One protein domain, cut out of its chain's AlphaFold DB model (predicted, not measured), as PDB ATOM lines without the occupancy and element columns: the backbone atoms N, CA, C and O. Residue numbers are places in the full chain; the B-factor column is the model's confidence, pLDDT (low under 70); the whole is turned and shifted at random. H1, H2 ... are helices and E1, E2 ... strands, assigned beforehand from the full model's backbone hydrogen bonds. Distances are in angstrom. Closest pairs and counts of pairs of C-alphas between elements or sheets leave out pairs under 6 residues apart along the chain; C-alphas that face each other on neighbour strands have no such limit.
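What this domain is: This is residues 6 to 56 and 63 to 152 of the 154 residues of an uncharacterized protein of Nocardioides sp. zg-579 (UniProt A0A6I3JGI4). A strongly twisted sheet of five strands has one long helix, H2, packed over one face; a helical hairpin of H3 and H4 reaches away from the sheet at one end of the long axis, and a small lobe with the short strand hairpins E1-E2 and E3-E4 lies at the other end. E7 leads out to the helical hairpin and E8 leads back from it, and the lobe meets the body beside E5 and E9. The printed part has 141 residues with four named helices and nine named strands, in the order E1 E2 E3 E4 E5 H1 H2 E6 E7 H3 H4 E8 E9, and its class is mixed, helices and strands. The large sheet has the order E5 - E9 - E8 - E7 - E6, and its neighbours are antiparallel. The whole is loose, with a radius of gyration of the C-alphas of 19.5 A, and elongated, with spans of 65 by 33 by 24 A.

Where its parts are: In the large sheet, E5 is residues 43 to 46, E9 is residues 145 to 151 and 18.4 A long, E8 is residues 133 to 140 and 22.4 A long, E7 is residues 95 to 101 and 19.8 A long, and E6 is residues 87 to 92 and 14.6 A long. E9 ends at C-alpha 151 at (31.667, 5.288, 20.756). The longest helix, H2, is residues 66 to 84; it begins at C-alpha 66 at (41.604, -10.975, 34.746) and measures 26.1 A. H3, residues 106 to 115, and H4, residues 120 to 129, are each 14.4 A long. The short elements are E1, residues 6 to 8, E2, residues 15 to 18, E3, residues 25 to 27, E4, residues 32 to 35, and H1, residues 49 to 53. E1 begins at C-alpha 6 at (15.485, 1.681, 40.613).

How they stand to each other: The sheet has E5 and E6 as its edge strands, and from edge to edge the strands' lines turn by 67 degrees. E8 and E7 are antiparallel at 153 degrees, with N 98 and O 136 2.8 A apart, within hydrogen-bond range. E9 and E8 form a hairpin, with N 149 and O 137 at 2.8 A. E6 and E7 form another, with N 97 and O 90 at 2.8 A. Between E5 and E9, N 146 and O 45 are 2.8 A apart. H2 is on one face of this sheet, making two layers, a helix layer and a sheet layer; its closest C-alphas to E8 are those of Leu 73 and Cys 140, 5.9 A apart. H1 only grazes the sheet, with residues 49 to 52. H3 and H4 are not on the sheet; they touch as a helical hairpin at a shallow tilt of 25 degrees, opposite ways, with the C-alphas of Thr 113 and Trp 120 closest at 4.7 A. E1 and E2 form a hairpin, with N 7 and O 16 at 2.8 A, and E3 and E4 another, with N 26 and O 33 at 2.8 A. The closest C-alphas of E1 and E3 are those of Leu 7 and Arg 26, 4.9 A apart. Those of E4 and E5 are Arg 33 and Ala 43, 7.1 A apart. Every O i to N i+4 pair is within hydrogen-bond range in H2, H3 and H4; in H1 it is 0 of 1, beside 2 of 2 O i to N i+3 pairs.

The domain as a whole: The two C-alphas farthest apart are those of Pro 13 and Gly 117, at 64.7 A. Residues 57 to 62 are not printed, and C-alphas 56 and 63 are 15.4 A apart across this cut, which lies in the link from H1 to H2. Of the links that are printed whole, none is long. The mean pLDDT of the printed part is 84.1; it is under 70 at residue 94 and at residues 102 to 104, 130 to 132 and 150 to 152.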
ATOM      1  N   THR A   6      14.959   2.743  39.753       88.00
ATOM      2  CA  THR A   6      15.485   1.681  40.613       88.00
ATOM      3  C   THR A   6      16.574   0.913  39.866       88.00
ATOM      4  O   THR A   6      16.336   0.378  38.781       88.00
ATOM      5  N   LEU A   7      17.779   0.909  40.424       91.44
ATOM      6  CA  LEU A   7      18.980   0.353  39.816       91.44
ATOM      7  C   LEU A   7      19.823  -0.406  40.842       91.44
ATOM      8  O   LEU A   7      19.764  -0.141  42.040       91.44
ATOM      9  N   ALA A   8      20.606  -1.354  40.354       90.25
ATOM     10  CA  ALA A   8      21.602  -2.097  41.104       90.25
ATOM     11  C   ALA A   8      22.970  -1.464  40.847       90.25
ATOM     12  O   ALA A   8      23.424  -1.400  39.703       90.25
ATOM     13  N   ARG A   9      23.624  -0.979  41.904       89.81
ATOM     14  CA  ARG A   9      25.000  -0.495  41.807       89.81
ATOM     15  C   ARG A   9      25.962  -1.640  42.117       89.81
ATOM     16  O   ARG A   9      25.807  -2.246  43.182       89.81
ATOM     17  N   PRO A  10      26.948  -1.916  41.246       86.69
ATOM     18  CA  PRO A  10      27.894  -2.995  41.485       86.69
ATOM     19  C   PRO A  10      28.555  -2.901  42.866       86.69
ATOM     20  O   PRO A  10      29.049  -1.844  43.262       86.69
ATOM     21  N   GLY A  11      28.528  -4.007  43.613       80.06
ATOM     22  CA  GLY A  11      29.081  -4.097  44.971       80.06
ATOM     23  C   GLY A  11      28.231  -3.461  46.081       80.06
ATOM     24  O   GLY A  11      28.605  -3.554  47.246       80.06
ATOM     25  N   THR A  12      27.093  -2.844  45.755       85.56
ATOM     26  CA  THR A  12      26.107  -2.380  46.744       85.56
ATOM     27  C   THR A  12      24.982  -3.410  46.845       85.56
ATOM     28  O   THR A  12      24.369  -3.687  45.814       85.56
ATOM     29  N   PRO A  13      24.669  -3.970  48.027       81.19
ATOM     30  CA  PRO A  13      23.657  -5.024  48.161       81.19
ATOM     31  C   PRO A  13      22.235  -4.527  47.870       81.19
ATOM     32  O   PRO A  13      21.429  -5.261  47.295       81.19
ATOM     33  N   ASP A  14      21.959  -3.259  48.166       86.81
ATOM     34  CA  ASP A  14      20.635  -2.669  48.012       86.81
ATOM     35  C   ASP A  14      20.404  -2.076  46.620       86.81
ATOM     36  O   ASP A  14      21.329  -1.636  45.927       86.81
ATOM     37  N   LEU A  15      19.132  -2.051  46.218       87.88
ATOM     38  CA  LEU A  15      18.686  -1.317  45.042       87.88
ATOM     39  C   LEU A  15      18.554   0.164  45.387       87.88
ATOM     40  O   LEU A  15      17.940   0.544  46.383       87.88
ATOM     41  N   LEU A  16      19.088   1.016  44.522       89.31
ATOM     42  CA  LEU A  16      19.067   2.459  44.695       89.31
ATOM     43  C   LEU A  16      18.034   3.067  43.756       89.31
ATOM     44  O   LEU A  16      17.964   2.708  42.586       89.31
ATOM     45  N   THR A  17      17.263   4.036  44.239       89.50
ATOM     46  CA  THR A  17      16.372   4.836  43.390       89.50
ATOM     47  C   THR A  17      17.021   6.196  43.174       89.50
ATOM     48  O   THR A  17      16.809   7.139  43.930       89.50
ATOM     49  N   THR A  18      17.889   6.278  42.166       89.62
ATOM     50  CA  THR A  18      18.714   7.466  41.896       89.62
ATOM     51  C   THR A  18      18.901   7.694  40.393       89.62
ATOM     52  O   THR A  18      18.338   6.977  39.558       89.62
ATOM     53  N   ARG A  19      19.647   8.738  40.023       87.94
ATOM     54  CA  ARG A  19      20.105   8.928  38.643       87.94
ATOM     55  C   ARG A  19      21.185   7.887  38.320       87.94
ATOM     56  O   ARG A  19      22.089   7.704  39.133       87.94
ATOM     57  N   PRO A  20      21.127   7.250  37.141       89.25
ATOM     58  CA  PRO A  20      22.073   6.203  36.789       89.25
ATOM     59  C   PRO A  20      23.475   6.768  36.551       89.25
ATOM     60  O   PRO A  20      23.654   7.746  35.817       89.25
ATOM     61  N   ALA A  21      24.462   6.117  37.154       89.25
ATOM     62  CA  ALA A  21      25.882   6.292  36.895       89.25
ATOM     63  C   ALA A  21      26.377   5.212  35.924       89.25
ATOM     64  O   ALA A  21      25.766   4.151  35.778       89.25
ATOM     65  N   THR A  22      27.458   5.494  35.194       88.75
ATOM     66  CA  THR A  22      28.053   4.515  34.273       88.75
ATOM     67  C   THR A  22      28.409   3.240  35.031       88.75
ATOM     68  O   THR A  22      29.071   3.304  36.062       88.75
ATOM     69  N   GLY A  23      27.962   2.097  34.514       88.44
ATOM     70  CA  GLY A  23      28.147   0.800  35.160       88.44
ATOM     71  C   GLY A  23      26.986   0.339  36.039       88.44
ATOM     72  O   GLY A  23      26.953  -0.840  36.368       88.44
ATOM     73  N   ASP A  24      26.013   1.202  36.353       91.69
ATOM     74  CA  ASP A  24      24.811   0.783  37.080       91.69
ATOM     75  C   ASP A  24      23.990  -0.214  36.241       91.69
ATOM     76  O   ASP A  24      23.866  -0.081  35.016       91.69
ATOM     77  N   TYR A  25      23.393  -1.194  36.912       92.31
ATOM     78  CA  TYR A  25      22.567  -2.233  36.315       92.31
ATOM     79  C   TYR A  25      21.084  -1.995  36.583       92.31
ATOM     80  O   TYR A  25      20.682  -1.390  37.574       92.31
ATOM     81  N   ARG A  26      20.235  -2.493  35.692       92.88
ATOM     82  CA  ARG A  26      18.779  -2.448  35.832       92.88
ATOM     83  C   ARG A  26      18.170  -3.713  35.263       92.88
ATOM     84  O   ARG A  26      18.472  -4.083  34.129       92.88
ATOM     85  N   TRP A  27      17.228  -4.284  35.998       90.62
ATOM     86  CA  TRP A  27      16.311  -5.280  35.466       90.62
ATOM     87  C   TRP A  27      15.206  -4.589  34.656       90.62
ATOM     88  O   TRP A  27      14.559  -3.660  35.142       90.62
ATOM     89  N   ASP A  28      15.000  -4.986  33.397       88.00
ATOM     90  CA  ASP A  28      13.943  -4.419  32.541       88.00
ATOM     91  C   ASP A  28      12.638  -5.234  32.523       88.00
ATOM     92  O   ASP A  28      11.727  -4.897  31.768       88.00
ATOM     93  N   GLY A  29      12.550  -6.283  33.345       86.31
ATOM     94  CA  GLY A  29      11.447  -7.247  33.354       86.31
ATOM     95  C   GLY A  29      11.769  -8.552  32.622       86.31
ATOM     96  O   GLY A  29      11.097  -9.551  32.858       86.31
ATOM     97  N   LYS A  30      12.789  -8.564  31.753       88.19
ATOM     98  CA  LYS A  30      13.186  -9.750  30.971       88.19
ATOM     99  C   LYS A  30      14.680 -10.041  31.017       88.19
ATOM    100  O   LYS A  30      15.083 -11.191  30.858       88.19
ATOM    101  N   ARG A  31      15.496  -8.997  31.133       91.25
ATOM    102  CA  ARG A  31      16.950  -9.102  31.168       91.25
ATOM    103  C   ARG A  31      17.579  -7.948  31.927       91.25
ATOM    104  O   ARG A  31      17.031  -6.842  32.003       91.25
ATOM    105  N   TRP A  32      18.788  -8.184  32.406       90.88
ATOM    106  CA  TRP A  32      19.633  -7.127  32.936       90.88
ATOM    107  C   TRP A  32      20.176  -6.220  31.824       90.88
ATOM    108  O   TRP A  32      20.518  -6.654  30.719       90.88
ATOM    109  N   ARG A  33      20.257  -4.923  32.124       91.38
ATOM    110  CA  ARG A  33      20.867  -3.890  31.280       91.38
ATOM    111  C   ARG A  33      21.872  -3.082  32.079       91.38
ATOM    112  O   ARG A  33      21.622  -2.805  33.247       91.38
ATOM    113  N   ARG A  34      22.943  -2.631  31.427       92.38
ATOM    114  CA  ARG A  34      23.967  -1.756  32.018       92.38
ATOM    115  C   ARG A  34      23.848  -0.346  31.460       92.38
ATOM    116  O   ARG A  34      23.639  -0.153  30.257       92.38
ATOM    117  N   TRP A  35      23.968   0.654  32.320       91.31
ATOM    118  CA  TRP A  35      24.001   2.048  31.907       91.31
ATOM    119  C   TRP A  35      25.374   2.408  31.341       91.31
ATOM    120  O   TRP A  35      26.391   2.317  32.024       91.31
ATOM    121  N   THR A  36      25.403   2.875  30.093       86.25
ATOM    122  CA  THR A  36      26.640   3.250  29.387       86.25
ATOM    123  C   THR A  36      27.008   4.728  29.559       86.25
ATOM    124  O   THR A  36      27.743   5.280  28.744       86.25
ATOM    125  N   GLY A  37      26.379   5.435  30.503       85.56
ATOM    126  CA  GLY A  37      26.452   6.899  30.624       85.56
ATOM    127  C   GLY A  37      25.446   7.655  29.744       85.56
ATOM    128  O   GLY A  37      25.122   8.805  30.028       85.56
ATOM    129  N   ARG A  38      24.909   7.014  28.694       84.00
ATOM    130  CA  ARG A  38      23.932   7.622  27.765       84.00
ATOM    131  C   ARG A  38      22.673   6.792  27.552       84.00
ATOM    132  O   ARG A  38      21.597   7.359  27.374       84.00
ATOM    133  N   ARG A  39      22.804   5.466  27.514       87.69
ATOM    134  CA  ARG A  39      21.695   4.543  27.260       87.69
ATOM    135  C   ARG A  39      21.833   3.281  28.098       87.69
ATOM    136  O   ARG A  39      22.922   2.930  28.540       87.69
ATOM    137  N   TRP A  40      20.720   2.576  28.251       88.62
ATOM    138  CA  TRP A  40      20.701   1.218  28.783       88.62
ATOM    139  C   TRP A  40      21.074   0.237  27.672       88.62
ATOM    140  O   TRP A  40      20.292   0.046  26.736       88.62
ATOM    141  N   ALA A  41      22.258  -0.362  27.766       87.50
ATOM    142  CA  ALA A  41      22.734  -1.374  26.831       87.50
ATOM    143  C   ALA A  41      22.419  -2.784  27.333       87.50
ATOM    144  O   ALA A  41      22.356  -3.038  28.536       87.50
ATOM    145  N   SER A  42      22.217  -3.696  26.389       86.38
ATOM    146  CA  SER A  42      22.208  -5.135  26.643       86.38
ATOM    147  C   SER A  42      23.622  -5.680  26.471       86.38
ATOM    148  O   SER A  42      24.416  -5.082  25.739       86.38
ATOM    149  N   ALA A  43      23.935  -6.779  27.153       85.06
ATOM    150  CA  ALA A  43      25.219  -7.436  26.973       85.06
ATOM    151  C   ALA A  43      25.331  -7.932  25.524       85.06
ATOM    152  O   ALA A  43      24.377  -8.493  24.983       85.06
ATOM    153  N   ALA A  44      26.481  -7.683  24.908       82.19
ATOM    154  CA  ALA A  44      26.834  -8.211  23.597       82.19
ATOM    155  C   ALA A  44      27.187  -9.701  23.686       82.19
ATOM    156  O   ALA A  44      26.861 -10.480  22.797       82.19
ATOM    157  N   TYR A  45      27.822 -10.094  24.789       86.06
ATOM    158  CA  TYR A  45      28.165 -11.473  25.097       86.06
ATOM    159  C   TYR A  45      28.170 -11.677  26.613       86.06
ATOM    160  O   TYR A  45      28.314 -10.725  27.381       86.06
ATOM    161  N   SER A  46      28.009 -12.919  27.053       85.88
ATOM    162  CA  SER A  46      28.075 -13.285  28.461       85.88
ATOM    163  C   SER A  46      28.694 -14.663  28.615       85.88
ATOM    164  O   SER A  46      28.295 -15.586  27.907       85.88
ATOM    165  N   ALA A  47      29.606 -14.807  29.576       84.38
ATOM    166  CA  ALA A  47      30.087 -16.117  30.008       84.38
ATOM    167  C   ALA A  47      28.962 -16.965  30.635       84.38
ATOM    168  O   ALA A  47      28.950 -18.182  30.482       84.38
ATOM    169  N   ASP A  48      27.992 -16.316  31.291       85.12
ATOM    170  CA  ASP A  48      26.771 -16.933  31.819       85.12
ATOM    171  C   ASP A  48      25.540 -16.189  31.278       85.12
ATOM    172  O   ASP A  48      25.100 -15.160  31.801       85.12
ATOM    173  N   LEU A  49      25.000 -16.671  30.159       82.00
ATOM    174  CA  LEU A  49      23.784 -16.114  29.559       82.00
ATOM    175  C   LEU A  49      22.570 -16.259  30.490       82.00
ATOM    176  O   LEU A  49      21.715 -15.373  30.515       82.00
ATOM    177  N   ALA A  50      22.501 -17.335  31.276       85.31
ATOM    178  CA  ALA A  50      21.373 -17.587  32.163       85.31
ATOM    179  C   ALA A  50      21.314 -16.560  33.302       85.31
ATOM    180  O   ALA A  50      20.222 -16.140  33.682       85.31
ATOM    181  N   ALA A  51      22.459 -16.102  33.815       84.81
ATOM    182  CA  ALA A  51      22.515 -15.030  34.814       84.81
ATOM    183  C   ALA A  51      21.858 -13.722  34.335       84.81
ATOM    184  O   ALA A  51      21.159 -13.068  35.102       84.81
ATOM    185  N   LEU A  52      21.999 -13.362  33.055       85.81
ATOM    186  CA  LEU A  52      21.402 -12.131  32.516       85.81
ATOM    187  C   LEU A  52      19.882 -12.205  32.342       85.81
ATOM    188  O   LEU A  52      19.235 -11.159  32.263       85.81
ATOM    189  N   HIS A  53      19.329 -13.415  32.259       87.00
ATOM    190  CA  HIS A  53      17.898 -13.678  32.101       87.00
ATOM    191  C   HIS A  53      17.179 -13.970  33.414       87.00
ATOM    192  O   HIS A  53      15.955 -14.096  33.424       87.00
ATOM    193  N   ARG A  54      17.915 -14.066  34.520       87.69
ATOM    194  CA  ARG A  54      17.332 -14.203  35.846       87.69
ATOM    195  C   ARG A  54      17.252 -12.833  36.518       87.69
ATOM    196  O   ARG A  54      18.163 -12.027  36.348       87.69
ATOM    197  N   PRO A  55      16.185 -12.557  37.287       86.44
ATOM    198  CA  PRO A  55      16.083 -11.324  38.064       86.44
ATOM    199  C   PRO A  55      17.099 -11.280  39.220       86.44
ATOM    200  O   PRO A  55      17.265 -10.237  39.849       86.44
ATOM    201  N   ASP A  56      17.771 -12.398  39.497       88.06
ATOM    202  CA  ASP A  56      18.814 -12.545  40.505       88.06
ATOM    203  C   ASP A  56      19.994 -11.596  40.228       88.06
ATOM    204  O   ASP A  56      20.412 -11.395  39.084       88.06
ATOM    205  N   ARG A  63      33.476 -12.673  41.425       89.19
ATOM    206  CA  ARG A  63      34.201 -12.013  40.331       89.19
ATOM    207  C   ARG A  63      35.116 -13.004  39.616       89.19
ATOM    208  O   ARG A  63      35.733 -13.859  40.259       89.19
ATOM    209  N   ILE A  64      35.219 -12.869  38.302       89.12
ATOM    210  CA  ILE A  64      36.120 -13.680  37.483       89.12
ATOM    211  C   ILE A  64      37.534 -13.089  37.471       89.12
ATOM    212  O   ILE A  64      37.742 -11.907  37.748       89.12
ATOM    213  N   THR A  65      38.532 -13.923  37.180       90.56
ATOM    214  CA  THR A  65      39.928 -13.471  37.112       90.56
ATOM    215  C   THR A  65      40.164 -12.594  35.885       90.56
ATOM    216  O   THR A  65      39.444 -12.668  34.889       90.56
ATOM    217  N   GLU A  66      41.230 -11.797  35.900       87.88
ATOM    218  CA  GLU A  66      41.604 -10.975  34.746       87.88
ATOM    219  C   GLU A  66      41.869 -11.811  33.482       87.88
ATOM    220  O   GLU A  66      41.418 -11.453  32.395       87.88
ATOM    221  N   SER A  67      42.511 -12.973  33.631       87.62
ATOM    222  CA  SER A  67      42.723 -13.923  32.534       87.62
ATOM    223  C   SER A  67      41.410 -14.462  31.952       87.62
ATOM    224  O   SER A  67      41.284 -14.601  30.735       87.62
ATOM    225  N   GLN A  68      40.409 -14.719  32.800       89.44
ATOM    226  CA  GLN A  68      39.071 -15.113  32.361       89.44
ATOM    227  C   GLN A  68      38.359 -13.959  31.649       89.44
ATOM    228  O   GLN A  68      37.783 -14.185  30.586       89.44
ATOM    229  N   ARG A  69      38.448 -12.725  32.170       89.25
ATOM    230  CA  ARG A  69      37.862 -11.537  31.521       89.25
ATOM    231  C   ARG A  69      38.410 -11.344  30.117       89.25
ATOM    232  O   ARG A  69      37.628 -11.144  29.193       89.25
ATOM    233  N   LYS A  70      39.735 -11.450  29.960       88.00
ATOM    234  CA  LYS A  70      40.400 -11.339  28.658       88.00
ATOM    235  C   LYS A  70      39.892 -12.397  27.682       88.00
ATOM    236  O   LYS A  70      39.448 -12.050  26.599       88.00
ATOM    237  N   ARG A  71      39.848 -13.664  28.102       89.62
ATOM    238  CA  ARG A  71      39.347 -14.757  27.255       89.62
ATOM    239  C   ARG A  71      37.892 -14.552  26.823       89.62
ATOM    240  O   ARG A  71      37.550 -14.821  25.678       89.62
ATOM    241  N   VAL A  72      37.034 -14.095  27.732       89.81
ATOM    242  CA  VAL A  72      35.622 -13.805  27.434       89.81
ATOM    243  C   VAL A  72      35.492 -12.638  26.454       89.81
ATOM    244  O   VAL A  72      34.667 -12.695  25.545       89.81
ATOM    245  N   LEU A  73      36.316 -11.599  26.613       89.81
ATOM    246  CA  LEU A  73      36.366 -10.476  25.683       89.81
ATOM    247  C   LEU A  73      36.832 -10.922  24.292       89.81
ATOM    248  O   LEU A  73      36.196 -10.556  23.309       89.81
ATOM    249  N   ASP A  74      37.882 -11.741  24.214       89.00
ATOM    250  CA  ASP A  74      38.415 -12.260  22.951       89.00
ATOM    251  C   ASP A  74      37.357 -13.086  22.198       89.00
ATOM    252  O   ASP A  74      37.130 -12.853  21.014       89.00
ATOM    253  N   LEU A  75      36.625 -13.968  22.896       89.19
ATOM    254  CA  LEU A  75      35.516 -14.735  22.305       89.19
ATOM    255  C   LEU A  75      34.369 -13.838  21.819       89.19
ATOM    256  O   LEU A  75      33.765 -14.099  20.778       89.19
ATOM    257  N   ALA A  76      34.046 -12.783  22.568       88.38
ATOM    258  CA  ALA A  76      33.019 -11.832  22.162       88.38
ATOM    259  C   ALA A  76      33.435 -11.047  20.910       88.38
ATOM    260  O   ALA A  76      32.612 -10.832  20.021       88.38
ATOM    261  N   VAL A  77      34.706 -10.649  20.832       87.69
ATOM    262  CA  VAL A  77      35.287  -9.989  19.658       87.69
ATOM    263  C   VAL A  77      35.251 -10.921  18.454       87.69
ATOM    264  O   VAL A  77      34.733 -10.526  17.414       87.69
ATOM    265  N   GLU A  78      35.741 -12.152  18.599       86.44
ATOM    266  CA  GLU A  78      35.731 -13.161  17.535       86.44
ATOM    267  C   GLU A  78      34.318 -13.354  16.980       86.44
ATOM    268  O   GLU A  78      34.104 -13.269  15.771       86.44
ATOM    269  N   ARG A  79      33.329 -13.497  17.866       85.19
ATOM    270  CA  ARG A  79      31.932 -13.635  17.461       85.19
ATOM    271  C   ARG A  79      31.416 -12.424  16.687       85.19
ATOM    272  O   ARG A  79      30.743 -12.602  15.681       85.19
ATOM    273  N   GLN A  80      31.716 -11.200  17.118       84.19
ATOM    274  CA  GLN A  80      31.255 -10.004  16.399       84.19
ATOM    275  C   GLN A  80      31.947  -9.814  15.050       84.19
ATOM    276  O   GLN A  80      31.328  -9.333  14.101       84.19
ATOM    277  N   VAL A  81      33.212 -10.214  14.940       85.06
ATOM    278  CA  VAL A  81      33.932 -10.200  13.664       85.06
ATOM    279  C   VAL A  81      33.325 -11.221  12.696       85.06
ATOM    280  O   VAL A  81      33.066 -10.878  11.545       85.06
ATOM    281  N   LEU A  82      33.050 -12.445  13.162       84.56
ATOM    282  CA  LEU A  82      32.534 -13.534  12.325       84.56
ATOM    283  C   LEU A  82      31.042 -13.392  11.979       84.56
ATOM    284  O   LEU A  82      30.677 -13.546  10.815       84.56
ATOM    285  N   ASP A  83      30.186 -13.090  12.961       81.38
ATOM    286  CA  ASP A  83      28.725 -13.082  12.788       81.38
ATOM    287  C   ASP A  83      28.207 -11.737  12.247       81.38
ATOM    288  O   ASP A  83      27.262 -11.699  11.458       81.38
ATOM    289  N   GLU A  84      28.795 -10.616  12.686       73.94
ATOM    290  CA  GLU A  84      28.294  -9.260  12.402       73.94
ATOM    291  C   GLU A  84      29.178  -8.485  11.407       73.94
ATOM    292  O   GLU A  84      28.839  -7.361  11.026       73.94
ATOM    293  N   GLY A  85      30.301  -9.070  10.969       73.75
ATOM    294  CA  GLY A  85      31.241  -8.432  10.044       73.75
ATOM    295  C   GLY A  85      31.962  -7.224  10.645       73.75
ATOM    296  O   GLY A  85      32.312  -6.288   9.920       73.75
ATOM    297  N   ALA A  86      32.142  -7.203  11.969       80.50
ATOM    298  CA  ALA A  86      32.894  -6.153  12.644       80.50
ATOM    299  C   ALA A  86      34.395  -6.237  12.311       80.50
ATOM    300  O   ALA A  86      34.937  -7.310  12.059       80.50
ATOM    301  N   SER A  87      35.092  -5.103  12.360       80.69
ATOM    302  CA  SER A  87      36.551  -5.023  12.234       80.69
ATOM    303  C   SER A  87      37.172  -4.506  13.528       80.69
ATOM    304  O   SER A  87      36.641  -3.584  14.152       80.69
ATOM    305  N   VAL A  88      38.298  -5.080  13.952       83.50
ATOM    306  CA  VAL A  88      39.011  -4.628  15.155       83.50
ATOM    307  C   VAL A  88      39.827  -3.383  14.822       83.50
ATOM    308  O   VAL A  88      40.775  -3.442  14.047       83.50
ATOM    309  N   VAL A  89      39.478  -2.255  15.443       83.94
ATOM    310  CA  VAL A  89      40.198  -0.981  15.270       83.94
ATOM    311  C   VAL A  89      41.324  -0.852  16.289       83.94
ATOM    312  O   VAL A  89      42.408  -0.369  15.968       83.94
ATOM    313  N   HIS A  90      41.070  -1.252  17.537       82.19
ATOM    314  CA  HIS A  90      42.044  -1.142  18.619       82.19
ATOM    315  C   HIS A  90      41.780  -2.184  19.707       82.19
ATOM    316  O   HIS A  90      40.652  -2.307  20.174       82.19
ATOM    317  N   ALA A  91      42.822  -2.881  20.156       84.50
ATOM    318  CA  ALA A  91      42.769  -3.784  21.303       84.50
ATOM    319  C   ALA A  91      43.605  -3.196  22.447       84.50
ATOM    320  O   ALA A  91      44.818  -3.031  22.310       84.50
ATOM    321  N   GLY A  92      42.950  -2.855  23.558       80.06
ATOM    322  CA  GLY A  92      43.580  -2.263  24.735       80.06
ATOM    323  C   GLY A  92      43.405  -3.120  25.995       80.06
ATOM    324  O   GLY A  92      42.611  -4.061  26.009       80.06
ATOM    325  N   PRO A  93      44.109  -2.787  27.092       72.81
ATOM    326  CA  PRO A  93      44.048  -3.548  28.344       72.81
ATOM    327  C   PRO A  93      42.675  -3.496  29.036       72.81
ATOM    328  O   PRO A  93      42.344  -4.387  29.810       72.81
ATOM    329  N   HIS A  94      41.863  -2.476  28.746       69.69
ATOM    330  CA  HIS A  94      40.544  -2.274  29.359       69.69
ATOM    331  C   HIS A  94      39.368  -2.602  28.423       69.69
ATOM    332  O   HIS A  94      38.216  -2.479  28.829       69.69
ATOM    333  N   GLY A  95      39.630  -2.997  27.174       79.19
ATOM    334  CA  GLY A  95      38.578  -3.272  26.198       79.19
ATOM    335  C   GLY A  95      39.053  -3.210  24.749       79.19
ATOM    336  O   GLY A  95      40.161  -2.757  24.454       79.19
ATOM    337  N   THR A  96      38.175  -3.631  23.842       83.56
ATOM    338  CA  THR A  96      38.454  -3.708  22.401       83.56
ATOM    339  C   THR A  96      37.478  -2.828  21.634       83.56
ATOM    340  O   THR A  96      36.266  -2.961  21.775       83.56
ATOM    341  N   VAL A  97      37.996  -1.911  20.819       82.81
ATOM    342  CA  VAL A  97      37.198  -1.071  19.925       82.81
ATOM    343  C   VAL A  97      36.989  -1.798  18.607       82.81
ATOM    344  O   VAL A  97      37.945  -2.132  17.903       82.81
ATOM    345  N   LEU A  98      35.722  -1.981  18.267       83.44
ATOM    346  CA  LEU A  98      35.252  -2.551  17.021       83.44
ATOM    347  C   LEU A  98      34.610  -1.479  16.148       83.44
ATOM    348  O   LEU A  98      33.997  -0.526  16.635       83.44
ATOM    349  N   ALA A  99      34.753  -1.665  14.847       81.62
ATOM    350  CA  ALA A  99      34.116  -0.895  13.804       81.62
ATOM    351  C   ALA A  99      33.096  -1.756  13.069       81.62
ATOM    352  O   ALA A  99      33.382  -2.880  12.668       81.62
ATOM    353  N   TYR A 100      31.926  -1.180  12.842       77.62
ATOM    354  CA  TYR A 100      30.853  -1.761  12.064       77.62
ATOM    355  C   TYR A 100      30.634  -0.936  10.808       77.62
ATOM    356  O   TYR A 100      30.461   0.285  10.872       77.62
ATOM    357  N   GLN A 101      30.582  -1.603   9.658       73.00
ATOM    358  CA  GLN A 101      30.154  -0.944   8.434       73.00
ATOM    359  C   GLN A 101      28.633  -0.869   8.383       73.00
ATOM    360  O   GLN A 101      27.937  -1.884   8.417       73.00
ATOM    361  N   ARG A 102      28.093   0.345   8.260       68.19
ATOM    362  CA  ARG A 102      26.650   0.525   8.111       68.19
ATOM    363  C   ARG A 102      26.190  -0.007   6.751       68.19
ATOM    364  O   ARG A 102      26.615   0.482   5.702       68.19
ATOM    365  N   SER A 103      25.284  -0.986   6.758       65.31
ATOM    366  CA  SER A 103      24.704  -1.528   5.528       65.31
ATOM    367  C   SER A 103      23.809  -0.492   4.845       65.31
ATOM    368  O   SER A 103      22.891   0.057   5.460       65.31
ATOM    369  N   VAL A 104      24.036  -0.257   3.555       67.75
ATOM    370  CA  VAL A 104      23.157   0.567   2.714       67.75
ATOM    371  C   VAL A 104      21.991  -0.298   2.225       67.75
ATOM    372  O   VAL A 104      22.202  -1.434   1.803       67.75
ATOM    373  N   SER A 105      20.758   0.213   2.267       76.56
ATOM    374  CA  SER A 105      19.590  -0.497   1.720       76.56
ATOM    375  C   SER A 105      19.635  -0.482   0.190       76.56
ATOM    376  O   SER A 105      19.193   0.478  -0.436       76.56
ATOM    377  N   HIS A 106      20.181  -1.530  -0.426       79.06
ATOM    378  CA  HIS A 106      20.325  -1.606  -1.885       79.06
ATOM    379  C   HIS A 106      18.954  -1.674  -2.580       79.06
ATOM    380  O   HIS A 106      18.769  -1.066  -3.627       79.06
ATOM    381  N   ALA A 107      17.963  -2.319  -1.953       82.38
ATOM    382  CA  ALA A 107      16.608  -2.437  -2.491       82.38
ATOM    383  C   ALA A 107      15.899  -1.079  -2.622       82.38
ATOM    384  O   ALA A 107      15.332  -0.781  -3.670       82.38
ATOM    385  N   ALA A 108      15.974  -0.223  -1.596       81.25
ATOM    386  CA  ALA A 108      15.368   1.108  -1.661       81.25
ATOM    387  C   ALA A 108      16.016   1.960  -2.765       81.25
ATOM    388  O   ALA A 108      15.318   2.608  -3.541       81.25
ATOM    389  N   HIS A 109      17.348   1.910  -2.877       83.88
ATOM    390  CA  HIS A 109      18.071   2.644  -3.915       83.88
ATOM    391  C   HIS A 109      17.754   2.115  -5.318       83.88
ATOM    392  O   HIS A 109      17.596   2.919  -6.233       83.88
ATOM    393  N   ALA A 110      17.587   0.800  -5.490       82.62
ATOM    394  CA  ALA A 110      17.193   0.206  -6.765       82.62
ATOM    395  C   ALA A 110      15.808   0.696  -7.223       82.62
ATOM    396  O   ALA A 110      15.664   1.132  -8.364       82.62
ATOM    397  N   VAL A 111      14.814   0.715  -6.327       88.62
ATOM    398  CA  VAL A 111      13.462   1.218  -6.638       88.62
ATOM    399  C   VAL A 111      13.506   2.684  -7.068       88.62
ATOM    400  O   VAL A 111      12.978   3.029  -8.121       88.62
ATOM    401  N   PHE A 112      14.187   3.546  -6.309       86.62
ATOM    402  CA  PHE A 112      14.314   4.958  -6.683       86.62
ATOM    403  C   PHE A 112      15.109   5.163  -7.975       86.62
ATOM    404  O   PHE A 112      14.788   6.062  -8.749       86.62
ATOM    405  N   THR A 113      16.099   4.315  -8.257       86.69
ATOM    406  CA  THR A 113      16.854   4.357  -9.521       86.69
ATOM    407  C   THR A 113      15.952   4.051 -10.710       86.69
ATOM    408  O   THR A 113      16.010   4.773 -11.702       86.69
ATOM    409  N   ILE A 114      15.057   3.066 -10.594       88.88
ATOM    410  CA  ILE A 114      14.070   2.756 -11.638       88.88
ATOM    411  C   ILE A 114      13.070   3.910 -11.800       88.88
ATOM    412  O   ILE A 114      12.854   4.379 -12.914       88.88
ATOM    413  N   LEU A 115      12.506   4.417 -10.695       89.94
ATOM    414  CA  LEU A 115      11.502   5.491 -10.725       89.94
ATOM    415  C   LEU A 115      12.037   6.822 -11.275       89.94
ATOM    416  O   LEU A 115      11.272   7.609 -11.822       89.94
ATOM    417  N   THR A 116      13.336   7.084 -11.130       89.38
ATOM    418  CA  THR A 116      13.979   8.336 -11.573       89.38
ATOM    419  C   THR A 116      14.741   8.197 -12.894       89.38
ATOM    420  O   THR A 116      15.491   9.101 -13.258       89.38
ATOM    421  N   GLY A 117      14.595   7.073 -13.608       85.75
ATOM    422  CA  GLY A 117      15.274   6.850 -14.891       85.75
ATOM    423  C   GLY A 117      16.803   6.822 -14.786       85.75
ATOM    424  O   GLY A 117      17.495   7.263 -15.698       85.75
ATOM    425  N   GLY A 118      17.346   6.346 -13.663       83.12
ATOM    426  CA  GLY A 118      18.788   6.235 -13.432       83.12
ATOM    427  C   GLY A 118      19.425   7.419 -12.699       83.12
ATOM    428  O   GLY A 118      20.534   7.267 -12.185       83.12
ATOM    429  N   LEU A 119      18.739   8.561 -12.558       88.25
ATOM    430  CA  LEU A 119      19.290   9.749 -11.885       88.25
ATOM    431  C   LEU A 119      19.648   9.476 -10.413       88.25
ATOM    432  O   LEU A 119      20.688   9.923  -9.926       88.25
ATOM    433  N   TRP A 120      18.837   8.683  -9.710       88.31
ATOM    434  CA  TRP A 120      19.117   8.285  -8.326       88.31
ATOM    435  C   TRP A 120      20.362   7.394  -8.178       88.31
ATOM    436  O   TRP A 120      20.901   7.272  -7.077       88.31
ATOM    437  N   GLY A 121      20.876   6.825  -9.273       82.88
ATOM    438  CA  GLY A 121      22.123   6.060  -9.273       82.88
ATOM    439  C   GLY A 121      23.333   6.891  -8.828       82.88
ATOM    440  O   GLY A 121      24.194   6.379  -8.116       82.88
ATOM    441  N   LEU A 122      23.369   8.191  -9.151       84.12
ATOM    442  CA  LEU A 122      24.423   9.105  -8.682       84.12
ATOM    443  C   LEU A 122      24.364   9.318  -7.164       84.12
ATOM    444  O   LEU A 122      25.386   9.225  -6.486       84.12
ATOM    445  N   VAL A 123      23.167   9.549  -6.615       83.19
ATOM    446  CA  VAL A 123      22.958   9.681  -5.160       83.19
ATOM    447  C   VAL A 123      23.344   8.386  -4.455       83.19
ATOM    448  O   VAL A 123      24.030   8.409  -3.434       83.19
ATOM    449  N   TRP A 124      22.968   7.246  -5.037       82.88
ATOM    450  CA  TRP A 124      23.345   5.937  -4.528       82.88
ATOM    451  C   TRP A 124      24.867   5.748  -4.486       82.88
ATOM    452  O   TRP A 124      25.381   5.305  -3.458       82.88
ATOM    453  N   LEU A 125      25.593   6.145  -5.536       81.50
ATOM    454  CA  LEU A 125      27.056   6.087  -5.576       81.50
ATOM    455  C   LEU A 125      27.688   6.942  -4.468       81.50
ATOM    456  O   LEU A 125      28.557   6.467  -3.739       81.50
ATOM    457  N   VAL A 126      27.209   8.176  -4.283       82.38
ATOM    458  CA  VAL A 126      27.690   9.068  -3.215       82.38
ATOM    459  C   VAL A 126      27.428   8.464  -1.833       82.38
ATOM    460  O   VAL A 126      28.329   8.437  -0.995       82.38
ATOM    461  N   CYS A 127      26.236   7.915  -1.588       78.75
ATOM    462  CA  CYS A 127      25.913   7.249  -0.324       78.75
ATOM    463  C   CYS A 127      26.725   5.965  -0.095       78.75
ATOM    464  O   CYS A 127      27.034   5.633   1.049       78.75
ATOM    465  N   ALA A 128      27.070   5.239  -1.160       75.06
ATOM    466  CA  ALA A 128      27.900   4.042  -1.076       75.06
ATOM    467  C   ALA A 128      29.355   4.376  -0.708       75.06
ATOM    468  O   ALA A 128      29.963   3.636   0.065       75.06
ATOM    469  N   ILE A 129      29.889   5.495  -1.210       77.50
ATOM    470  CA  ILE A 129      31.241   5.976  -0.883       77.50
ATOM    471  C   ILE A 129      31.273   6.616   0.512       77.50
ATOM    472  O   ILE A 129      32.186   6.360   1.290       77.50
ATOM    473  N   GLY A 130      30.251   7.396   0.874       68.50
ATOM    474  CA  GLY A 130      30.120   8.064   2.175       68.50
ATOM    475  C   GLY A 130      29.725   7.147   3.338       68.50
ATOM    476  O   GLY A 130      29.101   7.607   4.297       68.50
ATOM    477  N   ARG A 131      30.027   5.846   3.256       65.81
ATOM    478  CA  ARG A 131      29.664   4.867   4.285       65.81
ATOM    479  C   ARG A 131      30.273   5.249   5.628       65.81
ATOM    480  O   ARG A 131      31.484   5.232   5.811       65.81
ATOM    481  N   SER A 132      29.405   5.568   6.582       64.75
ATOM    482  CA  SER A 132      29.820   5.849   7.952       64.75
ATOM    483  C   SER A 132      30.186   4.554   8.679       64.75
ATOM    484  O   SER A 132      29.453   3.563   8.619       64.75
ATOM    485  N   GLU A 133      31.316   4.592   9.377       72.69
ATOM    486  CA  GLU A 133      31.787   3.537  10.266       72.69
ATOM    487  C   GLU A 133      31.235   3.791  11.674       72.69
ATOM    488  O   GLU A 133      31.492   4.829  12.286       72.69
ATOM    489  N   ASP A 134      30.452   2.849  12.192       77.06
ATOM    490  CA  ASP A 134      29.956   2.902  13.563       77.06
ATOM    491  C   ASP A 134      30.977   2.244  14.495       77.06
ATOM    492  O   ASP A 134      31.311   1.075  14.324       77.06
ATOM    493  N   ARG A 135      31.462   2.964  15.511       81.81
ATOM    494  CA  ARG A 135      32.441   2.423  16.468       81.81
ATOM    495  C   ARG A 135      31.785   2.007  17.781       81.81
ATOM    496  O   ARG A 135      30.953   2.725  18.346       81.81
ATOM    497  N   ALA A 136      32.183   0.858  18.309       83.00
ATOM    498  CA  ALA A 136      31.756   0.360  19.609       83.00
ATOM    499  C   ALA A 136      32.959  -0.151  20.400       83.00
ATOM    500  O   ALA A 136      33.744  -0.946  19.909       83.00
ATOM    501  N   LEU A 137      33.094   0.302  21.641       85.38
ATOM    502  CA  LEU A 137      34.021  -0.262  22.607       85.38
ATOM    503  C   LEU A 137      33.328  -1.434  23.308       85.38
ATOM    504  O   LEU A 137      32.290  -1.251  23.944       85.38
ATOM    505  N   LEU A 138      33.901  -2.625  23.193       88.25
ATOM    506  CA  LEU A 138      33.545  -3.775  24.009       88.25
ATOM    507  C   LEU A 138      34.365  -3.758  25.295       88.25
ATOM    508  O   LEU A 138      35.595  -3.737  25.262       88.25
ATOM    509  N   GLU A 139      33.667  -3.801  26.421       88.75
ATOM    510  CA  GLU A 139      34.257  -3.894  27.754       88.75
ATOM    511  C   GLU A 139      33.676  -5.118  28.466       88.75
ATOM    512  O   GLU A 139      32.459  -5.309  28.475       88.75
ATOM    513  N   CYS A 140      34.539  -5.936  29.067       89.75
ATOM    514  CA  CYS A 140      34.141  -7.059  29.911       89.75
ATOM    515  C   CYS A 140      34.124  -6.607  31.374       89.75
ATOM    516  O   CYS A 140      35.124  -6.076  31.859       89.75
ATOM    517  N   ASP A 141      33.001  -6.792  32.064       89.38
ATOM    518  CA  ASP A 141      32.897  -6.459  33.483       89.38
ATOM    519  C   ASP A 141      33.525  -7.529  34.396       89.38
ATOM    520  O   ASP A 141      34.000  -8.580  33.956       89.38
ATOM    521  N   ASP A 142      33.538  -7.250  35.700       89.81
ATOM    522  CA  ASP A 142      34.114  -8.128  36.724       89.81
ATOM    523  C   ASP A 142      33.421  -9.497  36.838       89.81
ATOM    524  O   ASP A 142      33.970 -10.404  37.467       89.81
ATOM    525  N   TRP A 143      32.241  -9.663  36.237       90.50
ATOM    526  CA  TRP A 143      31.425 -10.879  36.300       90.50
ATOM    527  C   TRP A 143      31.407 -11.655  34.978       90.50
ATOM    528  O   TRP A 143      30.806 -12.725  34.902       90.50
ATOM    529  N   GLY A 144      32.116 -11.177  33.950       87.12
ATOM    530  CA  GLY A 144      32.224 -11.871  32.665       87.12
ATOM    531  C   GLY A 144      31.095 -11.562  31.691       87.12
ATOM    532  O   GLY A 144      30.805 -12.371  30.803       87.12
ATOM    533  N   HIS A 145      30.465 -10.400  31.832       90.69
ATOM    534  CA  HIS A 145      29.517  -9.880  30.859       90.69
ATOM    535  C   HIS A 145      30.189  -8.809  30.002       90.69
ATOM    536  O   HIS A 145      30.799  -7.864  30.506       90.69
ATOM    537  N   VAL A 146      30.066  -8.950  28.684       89.38
ATOM    538  CA  VAL A 146      30.641  -8.025  27.708       89.38
ATOM    539  C   VAL A 146      29.580  -7.026  27.277       89.38
ATOM    540  O   VAL A 146      28.514  -7.392  26.781       89.38
ATOM    541  N   TRP A 147      29.884  -5.745  27.432       89.25
ATOM    542  CA  TRP A 147      28.976  -4.641  27.158       89.25
ATOM    543  C   TRP A 147      29.496  -3.796  26.001       89.25
ATOM    544  O   TRP A 147      30.649  -3.370  26.000       89.25
ATOM    545  N   ALA A 148      28.620  -3.500  25.039       85.31
ATOM    546  CA  ALA A 148      28.936  -2.622  23.919       85.31
ATOM    547  C   ALA A 148      28.657  -1.152  24.271       85.31
ATOM    548  O   ALA A 148      27.517  -0.664  24.247       85.31
ATOM    549  N   LEU A 149      29.724  -0.418  24.567       80.69
ATOM    550  CA  LEU A 149      29.732   1.029  24.716       80.69
ATOM    551  C   LEU A 149      29.868   1.650  23.319       80.69
ATOM    552  O   LEU A 149      30.946   1.677  22.738       80.69
ATOM    553  N   ARG A 150      28.773   2.150  22.735       69.31
ATOM    554  CA  ARG A 150      28.853   2.806  21.416       69.31
ATOM    555  C   ARG A 150      29.689   4.082  21.538       69.31
ATOM    556  O   ARG A 150      29.254   5.038  22.186       69.31
ATOM    557  N   ALA A 151      30.857   4.094  20.905       58.72
ATOM    558  CA  ALA A 151      31.667   5.288  20.756       58.72
ATOM    559  C   ALA A 151      30.984   6.143  19.689       58.72
ATOM    560  O   ALA A 151      30.876   5.760  18.529       58.72
ATOM    561  N   THR A 152      30.426   7.282  20.085       47.88
ATOM    562  CA  THR A 152      29.922   8.227  19.085       47.88
ATOM    563  C   THR A 152      31.150   8.878  18.466       47.88
ATOM    564  O   THR A 152      31.898   9.523  19.202       47.88
TER     565      THR A 152